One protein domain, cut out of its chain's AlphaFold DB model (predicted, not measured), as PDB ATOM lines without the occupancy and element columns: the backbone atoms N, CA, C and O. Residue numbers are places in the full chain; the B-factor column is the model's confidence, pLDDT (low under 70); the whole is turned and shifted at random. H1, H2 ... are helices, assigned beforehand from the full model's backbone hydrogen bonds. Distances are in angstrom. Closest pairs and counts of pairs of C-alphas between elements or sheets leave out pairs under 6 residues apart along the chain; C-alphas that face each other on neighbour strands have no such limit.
ATOM      1  N   LEU A 380      10.353  33.161   1.842       96.06
ATOM      2  CA  LEU A 380       9.365  32.088   1.937       96.06
ATOM      3  C   LEU A 380       7.921  32.592   1.773       96.06
ATOM      4  O   LEU A 380       7.137  31.961   1.065       96.06
ATOM      5  N   HIS A 381       7.579  33.755   2.336       95.06
ATOM      6  CA  HIS A 381       6.274  34.385   2.098       95.06
ATOM      7  C   HIS A 381       6.093  34.738   0.625       95.06
ATOM      8  O   HIS A 381       5.064  34.427   0.027       95.06
ATOM      9  N   LYS A 382       7.097  35.397   0.035       93.25
ATOM     10  CA  LYS A 382       7.019  35.914  -1.333       93.25
ATOM     11  C   LYS A 382       6.820  34.788  -2.351       93.25
ATOM     12  O   LYS A 382       5.988  34.947  -3.241       93.25
ATOM     13  N   MET A 383       7.476  33.634  -2.177       93.50
ATOM     14  CA  MET A 383       7.244  32.438  -3.007       93.50
ATOM     15  C   MET A 383       5.778  31.994  -2.974       93.50
ATOM     16  O   MET A 383       5.160  31.781  -4.016       93.50
ATOM     17  N   LEU A 384       5.191  31.911  -1.778       91.31
ATOM     18  CA  LEU A 384       3.799  31.494  -1.609       91.31
ATOM     19  C   LEU A 384       2.814  32.522  -2.158       91.31
ATOM     20  O   LEU A 384       1.847  32.147  -2.815       91.31
ATOM     21  N   LEU A 385       3.064  33.814  -1.951       89.69
ATOM     22  CA  LEU A 385       2.232  34.885  -2.502       89.69
ATOM     23  C   LEU A 385       2.256  34.903  -4.035       89.69
ATOM     24  O   LEU A 385       1.209  35.100  -4.651       89.69
ATOM     25  N   ILE A 386       3.421  34.685  -4.653       87.94
ATOM     26  CA  ILE A 386       3.537  34.530  -6.111       87.94
ATOM     27  C   ILE A 386       2.669  33.358  -6.572       87.94
ATOM     28  O   ILE A 386       1.846  33.531  -7.471       87.94
ATOM     29  N   HIS A 387       2.790  32.213  -5.897       85.44
ATOM     30  CA  HIS A 387       2.023  31.012  -6.217       85.44
ATOM     31  C   HIS A 387       0.504  31.233  -6.105       85.44
ATOM     32  O   HIS A 387      -0.250  30.869  -7.011       85.44
ATOM     33  N   VAL A 388       0.042  31.882  -5.025       83.50
ATOM     34  CA  VAL A 388      -1.371  32.273  -4.840       83.50
ATOM     35  C   VAL A 388      -1.843  33.113  -6.026       83.50
ATOM     36  O   VAL A 388      -2.848  32.784  -6.655       83.50
ATOM     37  N   ARG A 389      -1.100  34.174  -6.364       83.62
ATOM     38  CA  ARG A 389      -1.473  35.127  -7.421       83.62
ATOM     39  C   ARG A 389      -1.609  34.459  -8.785       83.62
ATOM     40  O   ARG A 389      -2.576  34.722  -9.494       83.62
ATOM     41  N   GLU A 390      -0.661  33.607  -9.160       81.75
ATOM     42  CA  GLU A 390      -0.679  32.930 -10.461       81.75
ATOM     43  C   GLU A 390      -1.869  31.988 -10.599       81.75
ATOM     44  O   GLU A 390      -2.554  31.993 -11.624       81.75
ATOM     45  N   LYS A 391      -2.175  31.227  -9.547       78.25
ATOM     46  CA  LYS A 391      -3.328  30.324  -9.565       78.25
ATOM     47  C   LYS A 391      -4.648  31.079  -9.602       78.25
ATOM     48  O   LYS A 391      -5.535  30.688 -10.359       78.25
ATOM     49  N   THR A 392      -4.759  32.194  -8.877       78.75
ATOM     50  CA  THR A 392      -5.919  33.089  -8.995       78.75
ATOM     51  C   THR A 392      -6.053  33.643 -10.417       78.75
ATOM     52  O   THR A 392      -7.158  33.668 -10.952       78.75
ATOM     53  N   ARG A 393      -4.944  34.036 -11.058       82.44
ATOM     54  CA  ARG A 393      -4.934  34.594 -12.421       82.44
ATOM     55  C   ARG A 393      -5.324  33.571 -13.490       82.44
ATOM     56  O   ARG A 393      -6.072  33.912 -14.401       82.44
ATOM     57  N   ASN A 394      -4.832  32.337 -13.395       81.88
ATOM     58  CA  ASN A 394      -5.022  31.332 -14.449       81.88
ATOM     59  C   ASN A 394      -6.366  30.598 -14.369       81.88
ATOM     60  O   ASN A 394      -6.697  29.811 -15.251       81.88
ATOM     61  N   ASN A 395      -7.148  30.846 -13.320       78.94
ATOM     62  CA  ASN A 395      -8.407  30.165 -13.056       78.94
ATOM     63  C   ASN A 395      -8.298  28.620 -13.042       78.94
ATOM     64  O   ASN A 395      -9.268  27.910 -13.317       78.94
ATOM     65  N   GLU A 396      -7.097  28.097 -12.794       74.38
ATOM     66  CA  GLU A 396      -6.790  26.677 -12.916       74.38
ATOM     67  C   GLU A 396      -7.275  25.921 -11.681       74.38
ATOM     68  O   GLU A 396      -6.931  26.264 -10.547       74.38
ATOM     69  N   ASN A 397      -8.013  24.830 -11.906       67.69
ATOM     70  CA  ASN A 397      -8.269  23.851 -10.857       67.69
ATOM     71  C   ASN A 397      -6.924  23.326 -10.342       67.69
ATOM     72  O   ASN A 397      -6.110  22.810 -11.110       67.69
ATOM     73  N   MET A 398      -6.695  23.478  -9.038       60.66
ATOM     74  CA  MET A 398      -5.462  23.087  -8.366       60.66
ATOM     75  C   MET A 398      -5.220  21.584  -8.550       60.66
ATOM     76  O   MET A 398      -5.846  20.759  -7.887       60.66
ATOM     77  N   ASN A 399      -4.302  21.205  -9.442       62.88
ATOM     78  CA  ASN A 399      -3.718  19.873  -9.382       62.88
ATOM     79  C   ASN A 399      -2.783  19.847  -8.166       62.88
ATOM     80  O   ASN A 399      -1.722  20.461  -8.180       62.88
ATOM     81  N   LEU A 400      -3.223  19.170  -7.107       59.94
ATOM     82  CA  LEU A 400      -2.602  19.168  -5.780       59.94
ATOM     83  C   LEU A 400      -1.225  18.485  -5.728       59.94
ATOM     84  O   LEU A 400      -0.580  18.545  -4.691       59.94
ATOM     85  N   SER A 401      -0.777  17.819  -6.797       64.88
ATOM     86  CA  SER A 401       0.364  16.891  -6.744       64.88
ATOM     87  C   SER A 401       1.758  17.529  -6.849       64.88
ATOM     88  O   SER A 401       2.732  16.886  -6.460       64.88
ATOM     89  N   SER A 402       1.890  18.776  -7.314       74.50
ATOM     90  CA  SER A 402       3.181  19.483  -7.370       74.50
ATOM     91  C   SER A 402       3.010  20.998  -7.270       74.50
ATOM     92  O   SER A 402       2.070  21.549  -7.838       74.50
ATOM     93  N   TYR A 403       3.936  21.677  -6.588       81.69
ATOM     94  CA  TYR A 403       3.984  23.140  -6.514       81.69
ATOM     95  C   TYR A 403       5.329  23.660  -7.045       81.69
ATOM     96  O   TYR A 403       6.371  23.063  -6.771       81.69
ATOM     97  N   ASP A 404       5.292  24.769  -7.792       79.31
ATOM     98  CA  ASP A 404       6.393  25.253  -8.650       79.31
ATOM     99  C   ASP A 404       7.651  25.688  -7.871       79.31
ATOM    100  O   ASP A 404       8.731  25.833  -8.434       79.31
ATOM    101  N   PHE A 405       7.533  25.840  -6.549       87.12
ATOM    102  CA  PHE A 405       8.618  26.240  -5.647       87.12
ATOM    103  C   PHE A 405       9.122  25.113  -4.738       87.12
ATOM    104  O   PHE A 405       9.784  25.382  -3.734       87.12
ATOM    105  N   SER A 406       8.818  23.846  -5.039       91.31
ATOM    106  CA  SER A 406       9.128  22.731  -4.128       91.31
ATOM    107  C   SER A 406      10.595  22.626  -3.738       91.31
ATOM    108  O   SER A 406      10.921  22.481  -2.558       91.31
ATOM    109  N   LYS A 407      11.500  22.790  -4.701       92.31
ATOM    110  CA  LYS A 407      12.941  22.791  -4.450       92.31
ATOM    111  C   LYS A 407      13.356  23.952  -3.535       92.31
ATOM    112  O   LYS A 407      14.090  23.729  -2.571       92.31
ATOM    113  N   ASN A 408      12.863  25.158  -3.811       93.50
ATOM    114  CA  ASN A 408      13.227  26.380  -3.095       93.50
ATOM    115  C   ASN A 408      12.716  26.326  -1.651       93.50
ATOM    116  O   ASN A 408      13.494  26.494  -0.716       93.50
ATOM    117  N   ILE A 409      11.433  26.006  -1.450       94.44
ATOM    118  CA  ILE A 409      10.816  25.924  -0.118       94.44
ATOM    119  C   ILE A 409      11.531  24.891   0.747       94.44
ATOM    120  O   ILE A 409      11.931  25.200   1.868       94.44
ATOM    121  N   ARG A 410      11.788  23.690   0.215       95.56
ATOM    122  CA  ARG A 410      12.550  22.666   0.943       95.56
ATOM    123  C   ARG A 410      13.951  23.148   1.317       95.56
ATOM    124  O   ARG A 410      14.424  22.800   2.396       95.56
ATOM    125  N   TRP A 411      14.622  23.912   0.451       96.38
ATOM    126  CA  TRP A 411      15.931  24.492   0.758       96.38
ATOM    127  C   TRP A 411      15.836  25.507   1.903       96.38
ATOM    128  O   TRP A 411      16.593  25.388   2.863       96.38
ATOM    129  N   PHE A 412      14.883  26.444   1.858       97.31
ATOM    130  CA  PHE A 412      14.692  27.444   2.917       97.31
ATOM    131  C   PHE A 412      14.391  26.791   4.269       97.31
ATOM    132  O   PHE A 412      15.056  27.096   5.255       97.31
ATOM    133  N   MET A 413      13.455  25.839   4.307       97.56
ATOM    134  CA  MET A 413      13.084  25.144   5.545       97.56
ATOM    135  C   MET A 413      14.264  24.374   6.150       97.56
ATOM    136  O   MET A 413      14.546  24.499   7.338       97.56
ATOM    137  N   LYS A 414      15.027  23.643   5.323       96.06
ATOM    138  CA  LYS A 414      16.237  22.930   5.776       96.06
ATOM    139  C   LYS A 414      17.323  23.859   6.315       96.06
ATOM    140  O   LYS A 414      18.124  23.422   7.135       96.06
ATOM    141  N   ASN A 415      17.349  25.109   5.859       96.81
ATOM    142  CA  ASN A 415      18.265  26.143   6.335       96.81
ATOM    143  C   ASN A 415      17.660  27.004   7.458       96.81
ATOM    144  O   ASN A 415      18.188  28.067   7.769       96.81
ATOM    145  N   GLY A 416      16.582  26.532   8.090       96.94
ATOM    146  CA  GLY A 416      16.032  27.122   9.305       96.94
ATOM    147  C   GLY A 416      15.072  28.284   9.087       96.94
ATOM    148  O   GLY A 416      14.854  29.031  10.034       96.94
ATOM    149  N   ALA A 417      14.508  28.444   7.884       97.62
ATOM    150  CA  ALA A 417      13.471  29.444   7.653       97.62
ATOM    151  C   ALA A 417      12.263  29.183   8.561       97.62
ATOM    152  O   ALA A 417      11.790  28.048   8.664       97.62
ATOM    153  N   ASP A 418      11.755  30.234   9.195       97.31
ATOM    154  CA  ASP A 418      10.650  30.137  10.133       97.31
ATOM    155  C   ASP A 418       9.295  30.354   9.424       97.31
ATOM    156  O   ASP A 418       8.954  31.483   9.044       97.31
ATOM    157  N   PRO A 419       8.453  29.307   9.290       96.75
ATOM    158  CA  PRO A 419       7.160  29.416   8.623       96.75
ATOM    159  C   PRO A 419       6.099  30.184   9.434       96.75
ATOM    160  O   PRO A 419       4.971  30.305   8.954       96.75
ATOM    161  N   PHE A 420       6.426  30.691  10.632       95.31
ATOM    162  CA  PHE A 420       5.527  31.468  11.502       95.31
ATOM    163  C   PHE A 420       5.860  32.956  11.573       95.31
ATOM    164  O   PHE A 420       5.132  33.708  12.225       95.31
ATOM    165  N   ILE A 421       6.935  33.412  10.929       95.19
ATOM    166  CA  ILE A 421       7.192  34.848  10.841       95.19
ATOM    167  C   ILE A 421       6.031  35.489  10.094       95.19
ATOM    168  O   ILE A 421       5.626  34.980   9.059       95.19
ATOM    169  N   ALA A 422       5.494  36.575  10.646       94.25
ATOM    170  CA  ALA A 422       4.417  37.331  10.030       94.25
ATOM    171  C   ALA A 422       4.960  38.507   9.211       94.25
ATOM    172  O   ALA A 422       5.897  39.198   9.649       94.25
ATOM    173  N   ASP A 423       4.333  38.750   8.063       93.69
ATOM    174  CA  ASP A 423       4.453  39.990   7.302       93.69
ATOM    175  C   ASP A 423       3.671  41.143   7.971       93.69
ATOM    176  O   ASP A 423       3.029  40.974   9.012       93.69
ATOM    177  N   LEU A 424       3.720  42.346   7.389       91.81
ATOM    178  CA  LEU A 424       3.006  43.523   7.910       91.81
ATOM    179  C   LEU A 424       1.480  43.393   7.848       91.81
ATOM    180  O   LEU A 424       0.774  44.147   8.517       91.81
ATOM    181  N   LYS A 425       0.962  42.464   7.043       89.50
ATOM    182  CA  LYS A 425      -0.464  42.156   6.978       89.50
ATOM    183  C   LYS A 425      -0.846  41.065   7.969       89.50
ATOM    184  O   LYS A 425      -2.033  40.837   8.117       89.50
ATOM    185  N   GLY A 426       0.100  40.435   8.663       91.62
ATOM    186  CA  GLY A 426      -0.157  39.352   9.607       91.62
ATOM    187  C   GLY A 426      -0.249  37.967   8.959       91.62
ATOM    188  O   GLY A 426      -0.651  37.018   9.639       91.62
ATOM    189  N   PHE A 427       0.122  37.826   7.682       91.44
ATOM    190  CA  PHE A 427       0.251  36.522   7.037       91.44
ATOM    191  C   PHE A 427       1.592  35.898   7.385       91.44
ATOM    192  O   PHE A 427       2.624  36.554   7.336       91.44
ATOM    193  N   THR A 428       1.566  34.605   7.670       94.06
ATOM    194  CA  THR A 428       2.751  33.752   7.791       94.06
ATOM    195  C   THR A 428       2.803  32.759   6.629       94.06
ATOM    196  O   THR A 428       1.750  32.435   6.060       94.06
ATOM    197  N   PRO A 429       3.971  32.193   6.284       95.50
ATOM    198  CA  PRO A 429       4.055  31.173   5.252       95.50
ATOM    199  C   PRO A 429       3.124  29.987   5.497       95.50
ATOM    200  O   PRO A 429       2.442  29.544   4.571       95.50
ATOM    201  N   ILE A 430       3.018  29.514   6.745       93.75
ATOM    202  CA  ILE A 430       2.110  28.411   7.067       93.75
ATOM    203  C   ILE A 430       0.646  28.815   6.862       93.75
ATOM    204  O   ILE A 430      -0.105  28.055   6.257       93.75
ATOM    205  N   THR A 431       0.236  30.028   7.255       90.00
ATOM    206  CA  THR A 431      -1.145  30.490   7.020       90.00
ATOM    207  C   THR A 431      -1.467  30.581   5.526       90.00
ATOM    208  O   THR A 431      -2.543  30.154   5.112       90.00
ATOM    209  N   LEU A 432      -0.525  31.043   4.695       90.19
ATOM    210  CA  LEU A 432      -0.689  31.105   3.239       90.19
ATOM    211  C   LEU A 432      -0.815  29.704   2.622       90.19
ATOM    212  O   LEU A 432      -1.691  29.474   1.790       90.19
ATOM    213  N   ALA A 433       0.009  28.747   3.056       90.56
ATOM    214  CA  ALA A 433      -0.071  27.357   2.605       90.56
ATOM    215  C   ALA A 433      -1.416  26.696   2.960       90.56
ATOM    216  O   ALA A 433      -1.980  25.942   2.165       90.56
ATOM    217  N   MET A 434      -1.946  27.012   4.142       86.31
ATOM    218  CA  MET A 434      -3.242  26.526   4.613       86.31
ATOM    219  C   MET A 434      -4.405  27.119   3.814       86.31
ATOM    220  O   MET A 434      -5.304  26.377   3.420       86.31
ATOM    221  N   VAL A 435      -4.356  28.426   3.532       82.12
ATOM    222  CA  VAL A 435      -5.308  29.139   2.658       82.12
ATOM    223  C   VAL A 435      -5.340  28.515   1.262       82.12
ATOM    224  O   VAL A 435      -6.414  28.330   0.695       82.12
ATOM    225  N   LEU A 436      -4.176  28.129   0.733       82.19
ATOM    226  CA  LEU A 436      -4.058  27.422  -0.542       82.19
ATOM    227  C   LEU A 436      -4.632  25.995  -0.508       82.19
ATOM    228  O   LEU A 436      -4.932  25.438  -1.560       82.19
ATOM    229  N   GLY A 437      -4.762  25.382   0.674       83.19
ATOM    230  CA  GLY A 437      -5.197  23.992   0.821       83.19
ATOM    231  C   GLY A 437      -4.187  22.969   0.289       83.19
ATOM    232  O   GLY A 437      -4.572  21.858  -0.074       83.19
ATOM    233  N   TYR A 438      -2.905  23.334   0.207       86.12
ATOM    234  CA  TYR A 438      -1.867  22.506  -0.408       86.12
ATOM    235  C   TYR A 438      -1.244  21.553   0.600       86.12
ATOM    236  O   TYR A 438      -0.260  21.877   1.259       86.12
ATOM    237  N   GLU A 439      -1.802  20.349   0.679       89.12
ATOM    238  CA  GLU A 439      -1.382  19.317   1.628       89.12
ATOM    239  C   GLU A 439       0.134  19.048   1.576       89.12
ATOM    240  O   GLU A 439       0.804  19.144   2.598       89.12
ATOM    241  N   HIS A 440       0.713  18.832   0.390       90.56
ATOM    242  CA  HIS A 440       2.155  18.577   0.259       90.56
ATOM    243  C   HIS A 440       3.042  19.758   0.668       90.56
ATOM    244  O   HIS A 440       4.109  19.551   1.240       90.56
ATOM    245  N   LEU A 441       2.611  20.990   0.393       92.19
ATOM    246  CA  LEU A 441       3.335  22.181   0.828       92.19
ATOM    247  C   LEU A 441       3.313  22.290   2.354       92.19
ATOM    248  O   LEU A 441       4.341  22.540   2.970       92.19
ATOM    249  N   ILE A 442       2.149  22.072   2.964       93.12
ATOM    250  CA  ILE A 442       1.994  22.061   4.420       93.12
ATOM    251  C   ILE A 442       2.877  20.970   5.027       93.12
ATOM    252  O   ILE A 442       3.523  21.206   6.043       93.12
ATOM    253  N   TYR A 443       2.957  19.805   4.382       94.69
ATOM    254  CA  TYR A 443       3.830  18.720   4.822       94.69
ATOM    255  C   TYR A 443       5.290  19.138   4.796       94.69
ATOM    256  O   TYR A 443       5.976  18.976   5.798       94.69
ATOM    257  N   ASP A 444       5.741  19.771   3.716       95.31
ATOM    258  CA  ASP A 444       7.104  20.287   3.645       95.31
ATOM    259  C   ASP A 444       7.371  21.368   4.705       95.31
ATOM    260  O   ASP A 444       8.419  21.330   5.343       95.31
ATOM    261  N   LEU A 445       6.433  22.290   4.950       96.38
ATOM    262  CA  LEU A 445       6.590  23.334   5.971       96.38
ATOM    263  C   LEU A 445       6.595  22.784   7.405       96.38
ATOM    264  O   LEU A 445       7.263  23.353   8.259       96.38
ATOM    265  N   VAL A 446       5.858  21.708   7.690       96.00
ATOM    266  CA  VAL A 446       5.789  21.112   9.035       96.00
ATOM    267  C   VAL A 446       6.936  20.134   9.269       96.00
ATOM    268  O   VAL A 446       7.614  20.207  10.292       96.00
ATOM    269  N   ASP A 447       7.170  19.209   8.337       96.31
ATOM    270  CA  ASP A 447       8.145  18.136   8.527       96.31
ATOM    271  C   ASP A 447       9.593  18.608   8.362       96.31
ATOM    272  O   ASP A 447      10.490  17.997   8.943       96.31
ATOM    273  N   LEU A 448       9.833  19.695   7.617       96.88
ATOM    274  CA  LEU A 448      11.165  20.297   7.478       96.88
ATOM    275  C   LEU A 448      11.412  21.467   8.438       96.88
ATOM    276  O   LEU A 448      12.490  22.055   8.386       96.88
ATOM    277  N   ASP A 449      10.456  21.812   9.306       96.94
ATOM    278  CA  ASP A 449      10.667  22.824  10.342       96.94
ATOM    279  C   ASP A 449      11.761  22.354  11.314       96.94
ATOM    280  O   ASP A 449      11.623  21.341  12.004       96.94
ATOM    281  N   VAL A 450      12.857  23.105  11.417       96.25
ATOM    282  CA  VAL A 450      13.954  22.779  12.344       96.25
ATOM    283  C   VAL A 450      13.512  22.817  13.817       96.25
ATOM    284  O   VAL A 450      14.142  22.193  14.669       96.25
ATOM    285  N   ARG A 451      12.390  23.490  14.118       95.62
ATOM    286  CA  ARG A 451      11.728  23.556  15.432       95.62
ATOM    287  C   ARG A 451      10.469  22.688  15.503       95.62
ATOM    288  O   ARG A 451       9.657  22.848  16.415       95.62
ATOM    289  N   ARG A 452      10.307  21.725  14.588       95.44
ATOM    290  CA  ARG A 452       9.124  20.854  14.492       95.44
ATOM    291  C   ARG A 452       8.706  20.249  15.833       95.44
ATOM    292  O   ARG A 452       7.539  20.321  16.194       95.44
ATOM    293  N   ASN A 453       9.638  19.657  16.582       95.69
ATOM    294  CA  ASN A 453       9.313  18.980  17.845       95.69
ATOM    295  C   ASN A 453       8.871  19.953  18.946       95.69
ATOM    296  O   ASN A 453       8.016  19.605  19.754       95.69
ATOM    297  N   GLU A 454       9.438  21.161  18.974       94.25
ATOM    298  CA  GLU A 454       9.048  22.215  19.915       94.25
ATOM    299  C   GLU A 454       7.620  22.698  19.629       94.25
ATOM    300  O   GLU A 454       6.826  22.867  20.549       94.25
ATOM    301  N   ARG A 455       7.292  22.885  18.345       92.69
ATOM    302  CA  ARG A 455       6.018  23.462  17.897       92.69
ATOM    303  C   ARG A 455       4.889  22.443  17.840       92.69
ATOM    304  O   ARG A 455       3.797  22.693  18.331       92.69
ATOM    305  N   TYR A 456       5.140  21.283  17.246       92.25
ATOM    306  CA  TYR A 456       4.099  20.306  16.917       92.25
ATOM    307  C   TYR A 456       4.149  19.048  17.791       92.25
ATOM    308  O   TYR A 456       3.244  18.215  17.724       92.25
ATOM    309  N   GLY A 457       5.186  18.878  18.617       94.06
ATOM    310  CA  GLY A 457       5.363  17.681  19.435       94.06
ATOM    311  C   GLY A 457       5.423  16.407  18.587       94.06
ATOM    312  O   GLY A 457       6.177  16.318  17.618       94.06
ATOM    313  N   SER A 458       4.618  15.407  18.953       95.38
ATOM    314  CA  SER A 458       4.542  14.121  18.246       95.38
ATOM    315  C   SER A 458       3.590  14.119  17.047       95.38
ATOM    316  O   SER A 458       3.413  13.066  16.439       95.38
ATOM    317  N   LEU A 459       2.946  15.246  16.726       94.56
ATOM    318  CA  LEU A 459       1.985  15.306  15.628       94.56
ATOM    319  C   LEU A 459       2.691  15.135  14.285       94.56
ATOM    320  O   LEU A 459       3.770  15.679  14.048       94.56
ATOM    321  N   THR A 460       2.068  14.382  13.391       96.00
ATOM    322  CA  THR A 460       2.417  14.303  11.970       96.00
ATOM    323  C   THR A 460       1.919  15.544  11.230       96.00
ATOM    324  O   THR A 460       0.974  16.197  11.675       96.00
ATOM    325  N   ALA A 461       2.495  15.867  10.070       94.12
ATOM    326  CA  ALA A 461       2.022  17.006   9.284       94.12
ATOM    327  C   ALA A 461       0.543  16.895   8.876       94.12
ATOM    328  O   ALA A 461      -0.178  17.894   8.864       94.12
ATOM    329  N   LYS A 462       0.063  15.669   8.635       94.25
ATOM    330  CA  LYS A 462      -1.355  15.386   8.402       94.25
ATOM    331  C   LYS A 462      -2.221  15.742   9.608       94.25
ATOM    332  O   LYS A 462      -3.221  16.434   9.456       94.25
ATOM    333  N   GLU A 463      -1.826  15.319  10.806       94.38
ATOM    334  CA  GLU A 463      -2.559  15.648  12.035       94.38
ATOM    335  C   GLU A 463      -2.518  17.152  12.332       94.38
ATOM    336  O   GLU A 463      -3.522  17.713  12.764       94.38
ATOM    337  N   VAL A 464      -1.394  17.827  12.059       91.50
ATOM    338  CA  VAL A 464      -1.298  19.294  12.147       91.50
ATOM    339  C   VAL A 464      -2.304  19.950  11.196       91.50
ATOM    340  O   VAL A 464      -3.020  20.865  11.601       91.50
ATOM    341  N   TYR A 465      -2.432  19.450   9.964       89.81
ATOM    342  CA  TYR A 465      -3.417  19.942   8.999       89.81
ATOM    343  C   TYR A 465      -4.873  19.663   9.410       89.81
ATOM    344  O   TYR A 465      -5.749  20.518   9.279       89.81
ATOM    345  N   GLU A 466      -5.167  18.484   9.951       90.19
ATOM    346  CA  GLU A 466      -6.509  18.143  10.434       90.19
ATOM    347  C   GLU A 466      -6.905  18.995  11.652       90.19
ATOM    348  O   GLU A 466      -8.036  19.490  11.734       90.19
ATOM    349  N   ARG A 467      -5.953  19.257  12.560       89.69
ATOM    350  CA  ARG A 467      -6.137  20.213  13.662       89.69
ATOM    351  C   ARG A 467      -6.270  21.647  13.161       89.69
ATOM    352  O   ARG A 467      -7.047  22.402  13.740       89.69
ATOM    353  N   TRP A 468      -5.631  22.010  12.043       83.69
ATOM    354  CA  TRP A 468      -5.853  23.312  11.392       83.69
ATOM    355  C   TRP A 468      -7.326  23.559  11.117       83.69
ATOM    356  O   TRP A 468      -7.867  24.611  11.437       83.69
ATOM    357  N   ARG A 469      -8.008  22.537  10.608       83.50
ATOM    358  CA  ARG A 469      -9.421  22.618  10.243       83.50
ATOM    359  C   ARG A 469     -10.392  22.551  11.420       83.50
ATOM    360  O   ARG A 469     -11.590  22.744  11.202       83.50
ATOM    361  N   SER A 470      -9.942  22.307  12.652       86.69
ATOM    362  CA  SER A 470     -10.859  22.033  13.771       86.69
ATOM    363  C   SER A 470     -10.508  22.656  15.129       86.69
ATOM    364  O   SER A 470     -11.403  22.744  15.966       86.69
ATOM    365  N   ASP A 471      -9.278  23.126  15.361       85.75
ATOM    366  CA  ASP A 471      -8.792  23.526  16.693       85.75
ATOM    367  C   ASP A 471      -8.195  24.947  16.714       85.75
ATOM    368  O   ASP A 471      -6.988  25.135  16.582       85.75
ATOM    369  N   ASP A 472      -9.035  25.964  16.927       82.19
ATOM    370  CA  ASP A 472      -8.616  27.376  17.020       82.19
ATOM    371  C   ASP A 472      -7.685  27.676  18.203       82.19
ATOM    372  O   ASP A 472      -6.968  28.681  18.192       82.19
ATOM    373  N   LYS A 473      -7.706  26.840  19.248       85.56
ATOM    374  CA  LYS A 473      -6.885  27.055  20.441       85.56
ATOM    375  C   LYS A 473      -5.423  26.769  20.130       85.56
ATOM    376  O   LYS A 473      -4.579  27.607  20.434       85.56
ATOM    377  N   LEU A 474      -5.149  25.643  19.467       83.44
ATOM    378  CA  LEU A 474      -3.801  25.293  19.021       83.44
ATOM    379  C   LEU A 474      -3.150  26.443  18.233       83.44
ATOM    380  O   LEU A 474      -1.982  26.748  18.439       83.44
ATOM    381  N   TRP A 475      -3.911  27.134  17.381       81.38
ATOM    382  CA  TRP A 475      -3.385  28.236  16.565       81.38
ATOM    383  C   TRP A 475      -3.074  29.491  17.350       81.38
ATOM    384  O   TRP A 475      -2.050  30.117  17.097       81.38
ATOM    385  N   LYS A 476      -3.920  29.840  18.318       84.56
ATOM    386  CA  LYS A 476      -3.637  30.960  19.220       84.56
ATOM    387  C   LYS A 476      -2.376  30.723  20.047       84.56
ATOM    388  O   LYS A 476      -1.703  31.688  20.391       84.56
ATOM    389  N   ASP A 477      -2.074  29.460  20.342       86.94
ATOM    390  CA  ASP A 477      -0.887  29.076  21.100       86.94
ATOM    391  C   ASP A 477       0.380  29.044  20.216       86.94
ATOM    392  O   ASP A 477       1.469  29.340  20.706       86.94
ATOM    393  N   LEU A 478       0.255  28.720  18.919       85.12
ATOM    394  CA  LEU A 478       1.386  28.613  17.982       85.12
ATOM    395  C   LEU A 478       1.744  29.916  17.260       85.12
ATOM    396  O   LEU A 478       2.920  30.165  16.990       85.12
ATOM    397  N   LEU A 479       0.748  30.715  16.877       85.06
ATOM    398  CA  LEU A 479       0.977  31.885  16.044       85.06
ATOM    399  C   LEU A 479       1.442  33.091  16.885       85.06
ATOM    400  O   LEU A 479       0.889  33.356  17.958       85.06
ATOM    401  N   PRO A 480       2.435  33.868  16.411       86.19
ATOM    402  CA  PRO A 480       2.833  35.107  17.068       86.19
ATOM    403  C   PRO A 480       1.672  36.094  17.230       86.19
ATOM    404  O   PRO A 480       0.779  36.189  16.393       86.19
ATOM    405  N   ARG A 481       1.705  36.919  18.282       86.50
ATOM    406  CA  ARG A 481       0.707  37.991  18.448       86.50
ATOM    407  C   ARG A 481       0.702  38.910  17.221       86.50
ATOM    408  O   ARG A 481       1.752  39.419  16.839       86.50
ATOM    409  N   GLY A 482      -0.482  39.163  16.663       81.06
ATOM    410  CA  GLY A 482      -0.669  40.022  15.486       81.06
ATOM    411  C   GLY A 482      -0.775  39.271  14.157       81.06
ATOM    412  O   GLY A 482      -1.085  39.892  13.145       81.06
ATOM    413  N   THR A 483      -0.578  37.950  14.142       86.62
ATOM    414  CA  THR A 483      -0.995  37.125  13.004       86.62
ATOM    415  C   THR A 483      -2.505  37.045  12.913       86.62
ATOM    416  O   THR A 483      -3.192  37.056  13.937       86.62
ATOM    417  N   TRP A 484      -3.009  36.843  11.704       81.69
ATOM    418  CA  TRP A 484      -4.426  36.582  11.515       81.69
ATOM    419  C   TRP A 484      -4.797  35.202  12.045       81.69
ATOM    420  O   TRP A 484      -4.138  34.195  11.778       81.69
ATOM    421  N   ASN A 485      -5.889  35.168  12.791       81.56
ATOM    422  CA  ASN A 485      -6.516  33.954  13.266       81.56
ATOM    423  C   ASN A 485      -7.172  33.226  12.088       81.56
ATOM    424  O   ASN A 485      -7.555  33.831  11.086       81.56
ATOM    425  N   ARG A 486      -7.411  31.924  12.237       78.00
ATOM    426  CA  ARG A 486      -8.094  31.129  11.211       78.00
ATOM    427  C   ARG A 486      -9.416  31.753  10.744       78.00
ATOM    428  O   ARG A 486      -9.616  31.898   9.544       78.00
ATOM    429  N   PHE A 487     -10.292  32.146  11.667       77.88
ATOM    430  CA  PHE A 487     -11.594  32.737  11.327       77.88
ATOM    431  C   PHE A 487     -11.483  34.099  10.619       77.88
ATOM    432  O   PHE A 487     -12.448  34.544  10.009       77.88
ATOM    433  N   GLU A 488     -10.336  34.779  10.708       78.88
ATOM    434  CA  GLU A 488     -10.063  36.040  10.000       78.88
ATOM    435  C   GLU A 488      -9.553  35.756   8.583       78.88
ATOM    436  O   GLU A 488      -9.864  36.486   7.643       78.88
ATOM    437  N   LEU A 489      -8.825  34.648   8.414       74.81
ATOM    438  CA  LEU A 489      -8.363  34.149   7.122       74.81
ATOM    439  C   LEU A 489      -9.485  33.477   6.320       74.81
ATOM    440  O   LEU A 489      -9.498  33.585   5.099       74.81
ATOM    441  N   GLU A 490     -10.440  32.806   6.968       70.50
ATOM    442  CA  GLU A 490     -11.550  32.091   6.312       70.50
ATOM    443  C   GLU A 490     -12.399  32.977   5.380       70.50
ATOM    444  O   GLU A 490     -12.624  32.579   4.237       70.50
ATOM    445  N   PRO A 491     -12.812  34.200   5.760       68.56
ATOM    446  CA  PRO A 491     -13.460  35.128   4.844       68.56
ATOM    447  C   PRO A 491     -12.583  35.499   3.653       68.56
ATOM    448  O   PRO A 491     -13.119  35.656   2.567       68.56
ATOM    449  N   MET A 492     -11.258  35.598   3.809       63.44
ATOM    450  CA  MET A 492     -10.349  35.819   2.680       63.44
ATOM    451  C   MET A 492     -10.176  34.569   1.822       63.44
ATOM    452  O   MET A 492     -10.035  34.695   0.618       63.44
ATOM    453  N   ILE A 493     -10.256  33.368   2.395       56.88
ATOM    454  CA  ILE A 493     -10.322  32.105   1.645       56.88
ATOM    455  C   ILE A 493     -11.595  32.066   0.784       56.88
ATOM    456  O   ILE A 493     -11.567  31.578  -0.341       56.88
ATOM    457  N   VAL A 494     -12.701  32.618   1.296       48.97
ATOM    458  CA  VAL A 494     -14.000  32.701   0.607       48.97
ATOM    459  C   VAL A 494     -14.090  33.906  -0.354       48.97
ATOM    460  O   VAL A 494     -14.806  33.831  -1.352       48.97
ATOM    461  N   GLN A 495     -13.382  35.009  -0.075       44.72
ATOM    462  CA  GLN A 495     -13.338  36.244  -0.880       44.72
ATOM    463  C   GLN A 495     -12.177  36.304  -1.879       44.72
ATOM    464  O   GLN A 495     -12.231  37.120  -2.799       44.72
ATOM    465  N   LEU A 496     -11.152  35.452  -1.751       45.56
ATOM    466  CA  LEU A 496     -10.315  35.076  -2.885       45.56
ATOM    467  C   LEU A 496     -11.312  34.589  -3.936       45.56
ATOM    468  O   LEU A 496     -12.028  33.624  -3.667       45.56
ATOM    469  N   PRO A 497     -11.478  35.326  -5.048       37.28
ATOM    470  CA  PRO A 497     -12.645  35.185  -5.899       37.28
ATOM    471  C   PRO A 497     -12.829  33.712  -6.233       37.28
ATOM    472  O   PRO A 497     -11.870  33.048  -6.627       37.28
ATOM    473  N   SER A 498     -14.047  33.196  -6.056       41.38
ATOM    474  CA  SER A 498     -14.404  31.831  -6.429       41.38
ATOM    475  C   SER A 498     -14.324  31.679  -7.952       41.38
ATOM    476  O   SER A 498     -15.356  31.638  -8.608       41.38
ATOM    477  N   LEU A 499     -13.129  31.692  -8.543       44.22
ATOM    478  CA  LEU A 499     -12.814  31.385  -9.942       44.22
ATOM    479  C   LEU A 499     -13.823  31.901 -11.004       44.22
ATOM    480  O   LEU A 499     -14.036  31.256 -12.033       44.22
ATOM    481  N   ARG A 500     -14.502  33.032 -10.735       35.88
ATOM    482  CA  ARG A 500     -15.574  33.646 -11.543       35.88
ATOM    483  C   ARG A 500     -15.847  35.094 -11.102       35.88
ATOM    484  O   ARG A 500     -16.946  35.393 -10.649       35.88
ATOM    485  N   HIS A 501     -14.897  36.020 -11.229       36.88
ATOM    486  CA  HIS A 501     -15.300  37.427 -11.397       36.88
ATOM    487  C   HIS A 501     -14.245  38.267 -12.144       36.88
ATOM    488  O   HIS A 501     -13.098  38.322 -11.708       36.88
ATOM    489  N   PRO A 502     -14.611  38.949 -13.247       44.38
ATOM    490  CA  PRO A 502     -13.684  39.625 -14.163       44.38
ATOM    491  C   PRO A 502     -13.272  41.054 -13.739       44.38
ATOM    492  O   PRO A 502     -13.082  41.905 -14.596       44.38
ATOM    493  N   GLN A 503     -13.176  41.367 -12.441       40.50
ATOM    494  CA  GLN A 503     -12.896  42.747 -11.980       40.50
ATOM    495  C   GLN A 503     -11.720  42.883 -10.993       40.50
ATOM    496  O   GLN A 503     -11.512  43.954 -10.432       40.50
ATOM    497  N   ALA A 504     -10.897  41.846 -10.812       42.03
ATOM    498  CA  ALA A 504      -9.703  41.891  -9.953       42.03
ATOM    499  C   ALA A 504      -8.446  42.481 -10.647       42.03
ATOM    500  O   ALA A 504      -7.326  42.113 -10.304       42.03
ATOM    501  N   GLU A 505      -8.612  43.391 -11.612       42.50
ATOM    502  CA  GLU A 505      -7.515  44.002 -12.393       42.50
ATOM    503  C   GLU A 505      -6.915  45.284 -11.770       42.50
ATOM    504  O   GLU A 505      -6.123  45.954 -12.418       42.50
ATOM    505  N   GLN A 506      -7.251  45.661 -10.528       38.25
ATOM    506  CA  GLN A 506      -6.904  46.999 -10.000       38.25
ATOM    507  C   GLN A 506      -6.121  47.059  -8.680       38.25
ATOM    508  O   GLN A 506      -6.049  48.119  -8.061       38.25
TER     509      GLN A 506
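Overview. This is residues 380 to 506 of the 516 residues of an uncharacterized protein of Ascobolus immersus RN42 (UniProt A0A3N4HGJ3). What does the model look like? A short helix in the middle, H3, has H1 and H4 packed on it, with H2 beside H4 and H6 crossing H4. H5 and H7 are toward one end of the longest axis, and H8 leads to the tail of residues 496 to 506 at the other. What is it made of? The printed part has 127 residues with eight named helices, H1 to H8 in order, and no named strand: all helix. It is compact, with a radius of gyration of the C-alphas of 14.5 A and spans of 44 by 31 by 26 A.

Along the chain. Where does it begin? H1, residues 380 to 394, starts at C-alpha 380 (9.365, 32.088, 1.937) and is 21.8 A long. What follows? H2 is residues 406 to 414, H3 429 to 436, H4 439 to 447, H5 452 to 456, H6 461 to 468 and H7 472 to 478. H8, residues 486 to 495, is 14.1 A long and ends at C-alpha 495 (-13.338, 36.244, -0.880).

Arrangement. What does H1 touch? H1 touches H3, His 381 to Pro 429 at 5.0 A between C-alphas, a shallow tilt of 16 degrees. H1 and H2, a helical hairpin, only just touch, with 3 pairs of C-alphas within 8 A, the closest Leu 380 and Ile 409 at 6.7 A, through residues 380 to 383 of H1 alone. What does H4 touch? H3 and H4 form a helical hairpin, opposite ways at 18 degrees, closest C-alphas Ala 433 and Ile 442, 6.0 A. H4 touches H2, closest C-alphas Asp 444 and Arg 410, 6.5 A, and H6, about perpendicular at 74 degrees, closest C-alphas Tyr 443 and Ala 461, 5.1 A. And the rest? H8 only just touches H3, with 3 pairs of C-alphas within 8 A, the closest Ile 493 and Val 435 at 5.9 A. H5 is close to but not clearly touching H4, closest C-alphas Arg 452 and Val 446, 6.4 A, as is H7 to H6, Trp 475 and Trp 468, 7.6 A. Are the backbones helical? Every O i to N i+4 pair is within hydrogen-bond range in H1 to H7, and 4 of 6 in H8.

Size, cuts and confidence. How large is it? The C-alphas farthest apart, of Ser 458 and Gln 503, are 45.1 A apart. Is it continuous? The printed part has no cut; the links H1 to H2 and H2 to H3 are long. Where is confidence low? Residues 397 to 401 and 491 to 506 have pLDDT under 70.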